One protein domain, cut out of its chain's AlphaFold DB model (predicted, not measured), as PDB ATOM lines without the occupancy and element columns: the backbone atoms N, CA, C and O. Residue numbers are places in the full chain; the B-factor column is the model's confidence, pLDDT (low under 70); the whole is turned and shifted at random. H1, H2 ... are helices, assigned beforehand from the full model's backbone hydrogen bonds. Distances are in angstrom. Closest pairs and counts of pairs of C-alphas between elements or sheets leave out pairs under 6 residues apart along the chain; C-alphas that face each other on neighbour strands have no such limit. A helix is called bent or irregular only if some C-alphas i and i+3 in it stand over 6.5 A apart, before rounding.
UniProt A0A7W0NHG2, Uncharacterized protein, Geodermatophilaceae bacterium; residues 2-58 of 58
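Overview. This is residues 2 to 58 of the 58 residues of an uncharacterized protein of Geodermatophilaceae bacterium (UniProt A0A7W0NHG2). Picture a loose, elongated model with the short helix H1 towards one end and the longer H2 towards the other, joined by an irregular loop; beyond H2 a long tail turns round and folds back past H2 to H1's end. The 57 printed residues have two named helices, H1 then H2, and no named strand. The class is all helix, though helices hold only 23 residues. The radius of gyration of the C-alphas is 13.8 A, and they span 41 by 23 by 19 A.

Arrangement. Look first at H1, residues 7 to 16, then at H2, residues 26 to 38: they are apart, joined by a short link of 9 residues. In both helices every O i to N i+4 pair is within hydrogen-bond range.

Along the chain. Find C-alpha 7 at (38.315, 10.543, -38.826); from there H1 runs 14.5 A to C-alpha 16. H2 runs 18.7 A from C-alpha 26 at (29.719, -4.367, -35.509) to C-alpha 38 at (18.232, -18.792, -38.344).

Size, cuts and confidence. The farthest C-alphas, those of Asp 8 and Tyr 41, are 41.1 A apart. Residues 4 to 9 and 37 to 46 stand free. The printed part has no cut; residue 58 alone is under pLDDT 70.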
ATOM      1  N   LEU A   2      36.545  -0.630 -40.647       72.44
ATOM      2  CA  LEU A   2      36.448   0.838 -40.846       72.44
ATOM      3  C   LEU A   2      36.986   1.691 -39.680       72.44
ATOM      4  O   LEU A   2      37.269   2.869 -39.858       72.44
ATOM      5  N   ALA A   3      37.153   1.098 -38.494       71.50
ATOM      6  CA  ALA A   3      37.601   1.805 -37.290       71.50
ATOM      7  C   ALA A   3      39.051   2.329 -37.358       71.50
ATOM      8  O   ALA A   3      39.401   3.216 -36.593       71.50
ATOM      9  N   GLY A   4      39.881   1.791 -38.259       80.62
ATOM     10  CA  GLY A   4      41.274   2.223 -38.442       80.62
ATOM     11  C   GLY A   4      41.465   3.339 -39.475       80.62
ATOM     12  O   GLY A   4      42.600   3.699 -39.762       80.62
ATOM     13  N   LEU A   5      40.385   3.848 -40.078       83.69
ATOM     14  CA  LEU A   5      40.460   4.951 -41.036       83.69
ATOM     15  C   LEU A   5      40.586   6.300 -40.307       83.69
ATOM     16  O   LEU A   5      40.002   6.450 -39.230       83.69
ATOM     17  N   PRO A   6      41.268   7.297 -40.908       90.00
ATOM     18  CA  PRO A   6      41.268   8.668 -40.404       90.00
ATOM     19  C   PRO A   6      39.842   9.196 -40.208       90.00
ATOM     20  O   PRO A   6      38.937   8.859 -40.982       90.00
ATOM     21  N   GLU A   7      39.645  10.045 -39.199       87.69
ATOM     22  CA  GLU A   7      38.315  10.543 -38.826       87.69
ATOM     23  C   GLU A   7      37.623  11.264 -39.993       87.69
ATOM     24  O   GLU A   7      36.469  10.971 -40.297       87.69
ATOM     25  N   ASP A   8      38.361  12.094 -40.735       87.88
ATOM     26  CA  ASP A   8      37.844  12.820 -41.902       87.88
ATOM     27  C   ASP A   8      37.345  11.869 -42.999       87.88
ATOM     28  O   ASP A   8      36.304  12.093 -43.620       87.88
ATOM     29  N   THR A   9      38.048  10.750 -43.206       86.81
ATOM     30  CA  THR A   9      37.636   9.723 -44.173       86.81
ATOM     31  C   THR A   9      36.370   9.009 -43.707       86.81
ATOM     32  O   THR A   9      35.475   8.748 -44.511       86.81
ATOM     33  N   ARG A  10      36.251   8.715 -42.407       86.44
ATOM     34  CA  ARG A  10      35.026   8.132 -41.840       86.44
ATOM     35  C   ARG A  10      33.839   9.079 -41.957       86.44
ATOM     36  O   ARG A  10      32.758   8.627 -42.325       86.44
ATOM     37  N   ALA A  11      34.037  10.364 -41.674       88.62
ATOM     38  CA  ALA A  11      32.998  11.381 -41.780       88.62
ATOM     39  C   ALA A  11      32.508  11.534 -43.228       88.62
ATOM     40  O   ALA A  11      31.302  11.502 -43.476       88.62
ATOM     41  N   ALA A  12      33.429  11.600 -44.195       87.56
ATOM     42  CA  ALA A  12      33.088  11.659 -45.615       87.56
ATOM     43  C   ALA A  12      32.294  10.423 -46.076       87.56
ATOM     44  O   ALA A  12      31.281  10.550 -46.764       87.56
ATOM     45  N   LEU A  13      32.705   9.223 -45.649       86.31
ATOM     46  CA  LEU A  13      31.976   7.987 -45.946       86.31
ATOM     47  C   LEU A  13      30.579   7.979 -45.316       86.31
ATOM     48  O   LEU A  13      29.616   7.607 -45.982       86.31
ATOM     49  N   ALA A  14      30.456   8.413 -44.060       89.81
ATOM     50  CA  ALA A  14      29.175   8.493 -43.363       89.81
ATOM     51  C   ALA A  14      28.195   9.445 -44.068       89.81
ATOM     52  O   ALA A  14      27.014   9.124 -44.189       89.81
ATOM     53  N   ALA A  15      28.685  10.581 -44.578       91.31
ATOM     54  CA  ALA A  15      27.874  11.552 -45.313       91.31
ATOM     55  C   ALA A  15      27.290  10.973 -46.616       91.31
ATOM     56  O   ALA A  15      26.167  11.308 -46.996       91.31
ATOM     57  N   GLY A  16      28.031  10.073 -47.272       91.12
ATOM     58  CA  GLY A  16      27.593   9.399 -48.492       91.12
ATOM     59  C   GLY A  16      26.489   8.361 -48.278       91.12
ATOM     60  O   GLY A  16      25.842   7.969 -49.246       91.12
ATOM     61  N   VAL A  17      26.250   7.909 -47.043       94.88
ATOM     62  CA  VAL A  17      25.238   6.886 -46.751       94.88
ATOM     63  C   VAL A  17      23.824   7.454 -46.954       94.88
ATOM     64  O   VAL A  17      23.494   8.484 -46.365       94.88
ATOM     65  N   PRO A  18      22.950   6.818 -47.754       96.06
ATOM     66  CA  PRO A  18      21.557   7.245 -47.907       96.06
ATOM     67  C   PRO A  18      20.730   7.180 -46.617       96.06
ATOM     68  O   PRO A  18      20.306   8.228 -46.132       96.06
ATOM     69  N   PHE A  19      20.505   5.992 -46.050       95.44
ATOM     70  CA  PHE A  19      19.790   5.818 -44.784       95.44
ATOM     71  C   PHE A  19      20.028   4.410 -44.214       95.44
ATOM     72  O   PHE A  19      19.936   3.442 -44.971       95.44
ATOM     73  N   PRO A  20      20.262   4.258 -42.897       94.75
ATOM     74  CA  PRO A  20      20.389   5.305 -41.873       94.75
ATOM     75  C   PRO A  20      21.651   6.165 -42.057       94.75
ATOM     76  O   PRO A  20      22.678   5.654 -42.480       94.75
ATOM     77  N   LYS A  21      21.585   7.470 -41.736       93.50
ATOM     78  CA  LYS A  21      22.665   8.468 -41.935       93.50
ATOM     79  C   LYS A  21      23.858   8.289 -40.972       93.50
ATOM     80  O   LYS A  21      24.183   9.181 -40.195       93.50
ATOM     81  N   ARG A  22      24.485   7.111 -40.986       92.81
ATOM     82  CA  ARG A  22      25.654   6.743 -40.174       92.81
ATOM     83  C   ARG A  22      26.406   5.568 -40.797       92.81
ATOM     84  O   ARG A  22      25.869   4.854 -41.638       92.81
ATOM     85  N   LEU A  23      27.617   5.311 -40.312       92.81
ATOM     86  CA  LEU A  23      28.298   4.048 -40.593       92.81
ATOM     87  C   LEU A  23      27.642   2.889 -39.829       92.81
ATOM     88  O   LEU A  23      27.100   3.063 -38.731       92.81
ATOM     89  N   GLY A  24      27.713   1.698 -40.422       93.12
ATOM     90  CA  GLY A  24      27.342   0.453 -39.761       93.12
ATOM     91  C   GLY A  24      28.245   0.171 -38.559       93.12
ATOM     92  O   GLY A  24      29.443   0.462 -38.571       93.12
ATOM     93  N   THR A  25      27.659  -0.403 -37.519       93.38
ATOM     94  CA  THR A  25      28.352  -0.866 -36.317       93.38
ATOM     95  C   THR A  25      28.624  -2.370 -36.417       93.38
ATOM     96  O   THR A  25      27.964  -3.067 -37.193       93.38
ATOM     97  N   PRO A  26      29.550  -2.916 -35.611       94.81
ATOM     98  CA  PRO A  26      29.719  -4.367 -35.509       94.81
ATOM     99  C   PRO A  26      28.428  -5.101 -35.111       94.81
ATOM    100  O   PRO A  26      28.179  -6.199 -35.596       94.81
ATOM    101  N   ALA A  27      27.591  -4.478 -34.273       96.69
ATOM    102  CA  ALA A  27      26.323  -5.053 -33.836       96.69
ATOM    103  C   ALA A  27      25.304  -5.178 -34.982       96.69
ATOM    104  O   ALA A  27      24.629  -6.200 -35.072       96.69
ATOM    105  N   ASP A  28      25.238  -4.195 -35.894       96.31
ATOM    106  CA  ASP A  28      24.369  -4.278 -37.081       96.31
ATOM    107  C   ASP A  28      24.725  -5.511 -37.936       96.31
ATOM    108  O   ASP A  28      23.846  -6.256 -38.364       96.31
ATOM    109  N   TYR A  29      26.025  -5.771 -38.131       96.00
ATOM    110  CA  TYR A  29      26.496  -6.932 -38.895       96.00
ATOM    111  C   TYR A  29      26.224  -8.254 -38.175       96.00
ATOM    112  O   TYR A  29      25.773  -9.215 -38.797       96.00
ATOM    113  N   ALA A  30      26.465  -8.306 -36.862       97.56
ATOM    114  CA  ALA A  30      26.179  -9.490 -36.057       97.56
ATOM    115  C   ALA A  30      24.692  -9.870 -36.122       97.56
ATOM    116  O   ALA A  30      24.369 -11.044 -36.293       97.56
ATOM    117  N   SER A  31      23.794  -8.881 -36.070       97.94
ATOM    118  CA  SER A  31      22.355  -9.110 -36.217       97.94
ATOM    119  C   SER A  31      21.997  -9.725 -37.571       97.94
ATOM    120  O   SER A  31      21.169 -10.632 -37.616       97.94
ATOM    121  N   LEU A  32      22.615  -9.266 -38.667       97.62
ATOM    122  CA  LEU A  32      22.405  -9.864 -39.987       97.62
ATOM    123  C   LEU A  32      22.924 -11.307 -40.033       97.62
ATOM    124  O   LEU A  32      22.238 -12.182 -40.549       97.62
ATOM    125  N   ALA A  33      24.109 -11.570 -39.482       97.56
ATOM    126  CA  ALA A  33      24.679 -12.916 -39.460       97.56
ATOM    127  C   ALA A  33      23.774 -13.911 -38.713       97.56
ATOM    128  O   ALA A  33      23.514 -14.996 -39.226       97.56
ATOM    129  N   VAL A  34      23.251 -13.524 -37.543       98.25
ATOM    130  CA  VAL A  34      22.290 -14.341 -36.781       98.25
ATOM    131  C   VAL A  34      21.026 -14.596 -37.598       98.25
ATOM    132  O   VAL A  34      20.640 -15.748 -37.761       98.25
ATOM    133  N   PHE A  35      20.446 -13.550 -38.198       98.00
ATOM    134  CA  PHE A  35      19.269 -13.691 -39.056       98.00
ATOM    135  C   PHE A  35      19.500 -14.704 -40.187       98.00
ATOM    136  O   PHE A  35      18.659 -15.568 -40.418       98.00
ATOM    137  N   LEU A  36      20.649 -14.642 -40.870       97.56
ATOM    138  CA  LEU A  36      20.972 -15.581 -41.948       97.56
ATOM    139  C   LEU A  36      21.107 -17.027 -41.446       97.56
ATOM    140  O   LEU A  36      20.646 -17.940 -42.124       97.56
ATOM    141  N   LEU A  37      21.701 -17.242 -40.267       97.19
ATOM    142  CA  LEU A  37      21.848 -18.574 -39.665       97.19
ATOM    143  C   LEU A  37      20.508 -19.184 -39.226       97.19
ATOM    144  O   LEU A  37      20.351 -20.402 -39.253       97.19
ATOM    145  N   GLU A  38      19.548 -18.353 -38.823       97.94
ATOM    146  CA  GLU A  38      18.232 -18.792 -38.344       97.94
ATOM    147  C   GLU A  38      17.247 -19.140 -39.471       97.94
ATOM    148  O   GLU A  38      16.227 -19.779 -39.216       97.94
ATOM    149  N   HIS A  39      17.534 -18.752 -40.717       97.44
ATOM    150  CA  HIS A  39      16.646 -18.978 -41.859       97.44
ATOM    151  C   HIS A  39      17.154 -20.135 -42.734       97.44
ATOM    152  O   HIS A  39      17.944 -19.910 -43.652       97.44
ATOM    153  N   PRO A  40      16.657 -21.375 -42.543       95.75
ATOM    154  CA  PRO A  40      17.226 -22.577 -43.164       95.75
ATOM    155  C   PRO A  40      17.070 -22.643 -44.689       95.75
ATOM    156  O   PRO A  40      17.653 -23.511 -45.331       95.75
ATOM    157  N   TYR A  41      16.263 -21.756 -45.275       97.00
ATOM    158  CA  TYR A  41      16.035 -21.700 -46.717       97.00
ATOM    159  C   TYR A  41      16.936 -20.683 -47.438       97.00
ATOM    160  O   TYR A  41      16.962 -20.654 -48.667       97.00
ATOM    161  N   LEU A  42      17.673 -19.839 -46.705       97.38
ATOM    162  CA  LEU A  42      18.638 -18.921 -47.309       97.38
ATOM    163  C   LEU A  42      19.909 -19.686 -47.670       97.38
ATOM    164  O   LEU A  42      20.580 -20.250 -46.809       97.38
ATOM    165  N   ASN A  43      20.243 -19.711 -48.959       97.50
ATOM    166  CA  ASN A  43      21.393 -20.447 -49.463       97.50
ATOM    167  C   ASN A  43      21.898 -19.836 -50.775       97.50
ATOM    168  O   ASN A  43      21.096 -19.422 -51.608       97.50
ATOM    169  N   GLY A  44      23.218 -19.813 -50.974       96.94
ATOM    170  CA  GLY A  44      23.828 -19.389 -52.239       96.94
ATOM    171  C   GLY A  44      23.603 -17.921 -52.623       96.94
ATOM    172  O   GLY A  44      23.681 -17.599 -53.803       96.94
ATOM    173  N   GLU A  45      23.332 -17.043 -51.654       97.56
ATOM    174  CA  GLU A  45      22.975 -15.641 -51.896       97.56
ATOM    175  C   GLU A  45      24.002 -14.665 -51.299       97.56
ATOM    176  O   GLU A  45      24.704 -14.978 -50.335       97.56
ATOM    177  N   THR A  46      24.075 -13.455 -51.857       97.06
ATOM    178  CA  THR A  46      24.874 -12.344 -51.337       97.06
ATOM    179  C   THR A  46      23.974 -11.205 -50.869       97.06
ATOM    180  O   THR A  46      23.310 -10.541 -51.660       97.06
ATOM    181  N   VAL A  47      24.031 -10.891 -49.576       96.56
ATOM    182  CA  VAL A  47      23.288  -9.763 -48.999       96.56
ATOM    183  C   VAL A  47      24.220  -8.580 -48.758       96.56
ATOM    184  O   VAL A  47      25.194  -8.673 -48.010       96.56
ATOM    185  N   ARG A  48      23.907  -7.431 -49.365       96.94
ATOM    186  CA  ARG A  48      24.615  -6.170 -49.098       96.94
ATOM    187  C   ARG A  48      24.025  -5.474 -47.873       96.94
ATOM    188  O   ARG A  48      22.872  -5.056 -47.894       96.94
ATOM    189  N   MET A  49      24.847  -5.279 -46.842       96.00
ATOM    190  CA  MET A  49      24.531  -4.449 -45.674       96.00
ATOM    191  C   MET A  49      25.278  -3.116 -45.764       96.00
ATOM    192  O   MET A  49      26.347  -2.945 -45.183       96.00
ATOM    193  N   ASP A  50      24.744  -2.181 -46.547       94.81
ATOM    194  CA  ASP A  50      25.464  -0.952 -46.908       94.81
ATOM    195  C   ASP A  50      24.623   0.326 -46.844       94.81
ATOM    196  O   ASP A  50      25.076   1.377 -47.298       94.81
ATOM    197  N   ALA A  51      23.402   0.246 -46.303       95.81
ATOM    198  CA  ALA A  51      22.493   1.387 -46.201       95.81
ATOM    199  C   ALA A  51      22.244   2.092 -47.557       95.81
ATOM    200  O   ALA A  51      22.038   3.304 -47.613       95.81
ATOM    201  N   ALA A  52      22.261   1.314 -48.649       95.56
ATOM    202  CA  ALA A  52      22.126   1.729 -50.045       95.56
ATOM    203  C   ALA A  52      23.297   2.552 -50.614       95.56
ATOM    204  O   ALA A  52      23.191   3.092 -51.719       95.56
ATOM    205  N   LEU A  53      24.436   2.616 -49.918       92.88
ATOM    206  CA  LEU A  53      25.623   3.318 -50.403       92.88
ATOM    207  C   LEU A  53      26.098   2.749 -51.754       92.88
ATOM    208  O   LEU A  53      26.127   1.535 -51.997       92.88
ATOM    209  N   ARG A  54      26.517   3.644 -52.650       92.81
ATOM    210  CA  ARG A  54      27.277   3.317 -53.859       92.81
ATOM    211  C   ARG A  54      28.591   4.076 -53.790       92.81
ATOM    212  O   ARG A  54      28.581   5.297 -53.675       92.81
ATOM    213  N   MET A  55      29.711   3.353 -53.798       88.94
ATOM    214  CA  MET A  55      31.019   4.000 -53.754       88.94
ATOM    215  C   MET A  55      31.280   4.695 -55.094       88.94
ATOM    216  O   MET A  55      31.174   4.031 -56.129       88.94
ATOM    217  N   PRO A  56      31.591   6.001 -55.096       83.38
ATOM    218  CA  PRO A  56      31.963   6.693 -56.318       83.38
ATOM    219  C   PRO A  56      33.319   6.177 -56.832       83.38
ATOM    220  O   PRO A  56      34.115   5.650 -56.044       83.38
ATOM    221  N   PRO A  57      33.601   6.317 -58.138       86.50
ATOM    222  CA  PRO A  57      34.936   6.078 -58.675       86.50
ATOM    223  C   PRO A  57      35.965   6.994 -57.991       86.50
ATOM    224  O   PRO A  57      35.630   8.102 -57.567       86.50
ATOM    225  N   LYS A  58      37.198   6.497 -57.860       66.38
ATOM    226  CA  LYS A  58      38.350   7.256 -57.362       66.38
ATOM    227  C   LYS A  58      39.117   7.884 -58.512       66.38
ATOM    228  O   LYS A  58      39.252   7.190 -59.543       66.38
TER     229      LYS A  58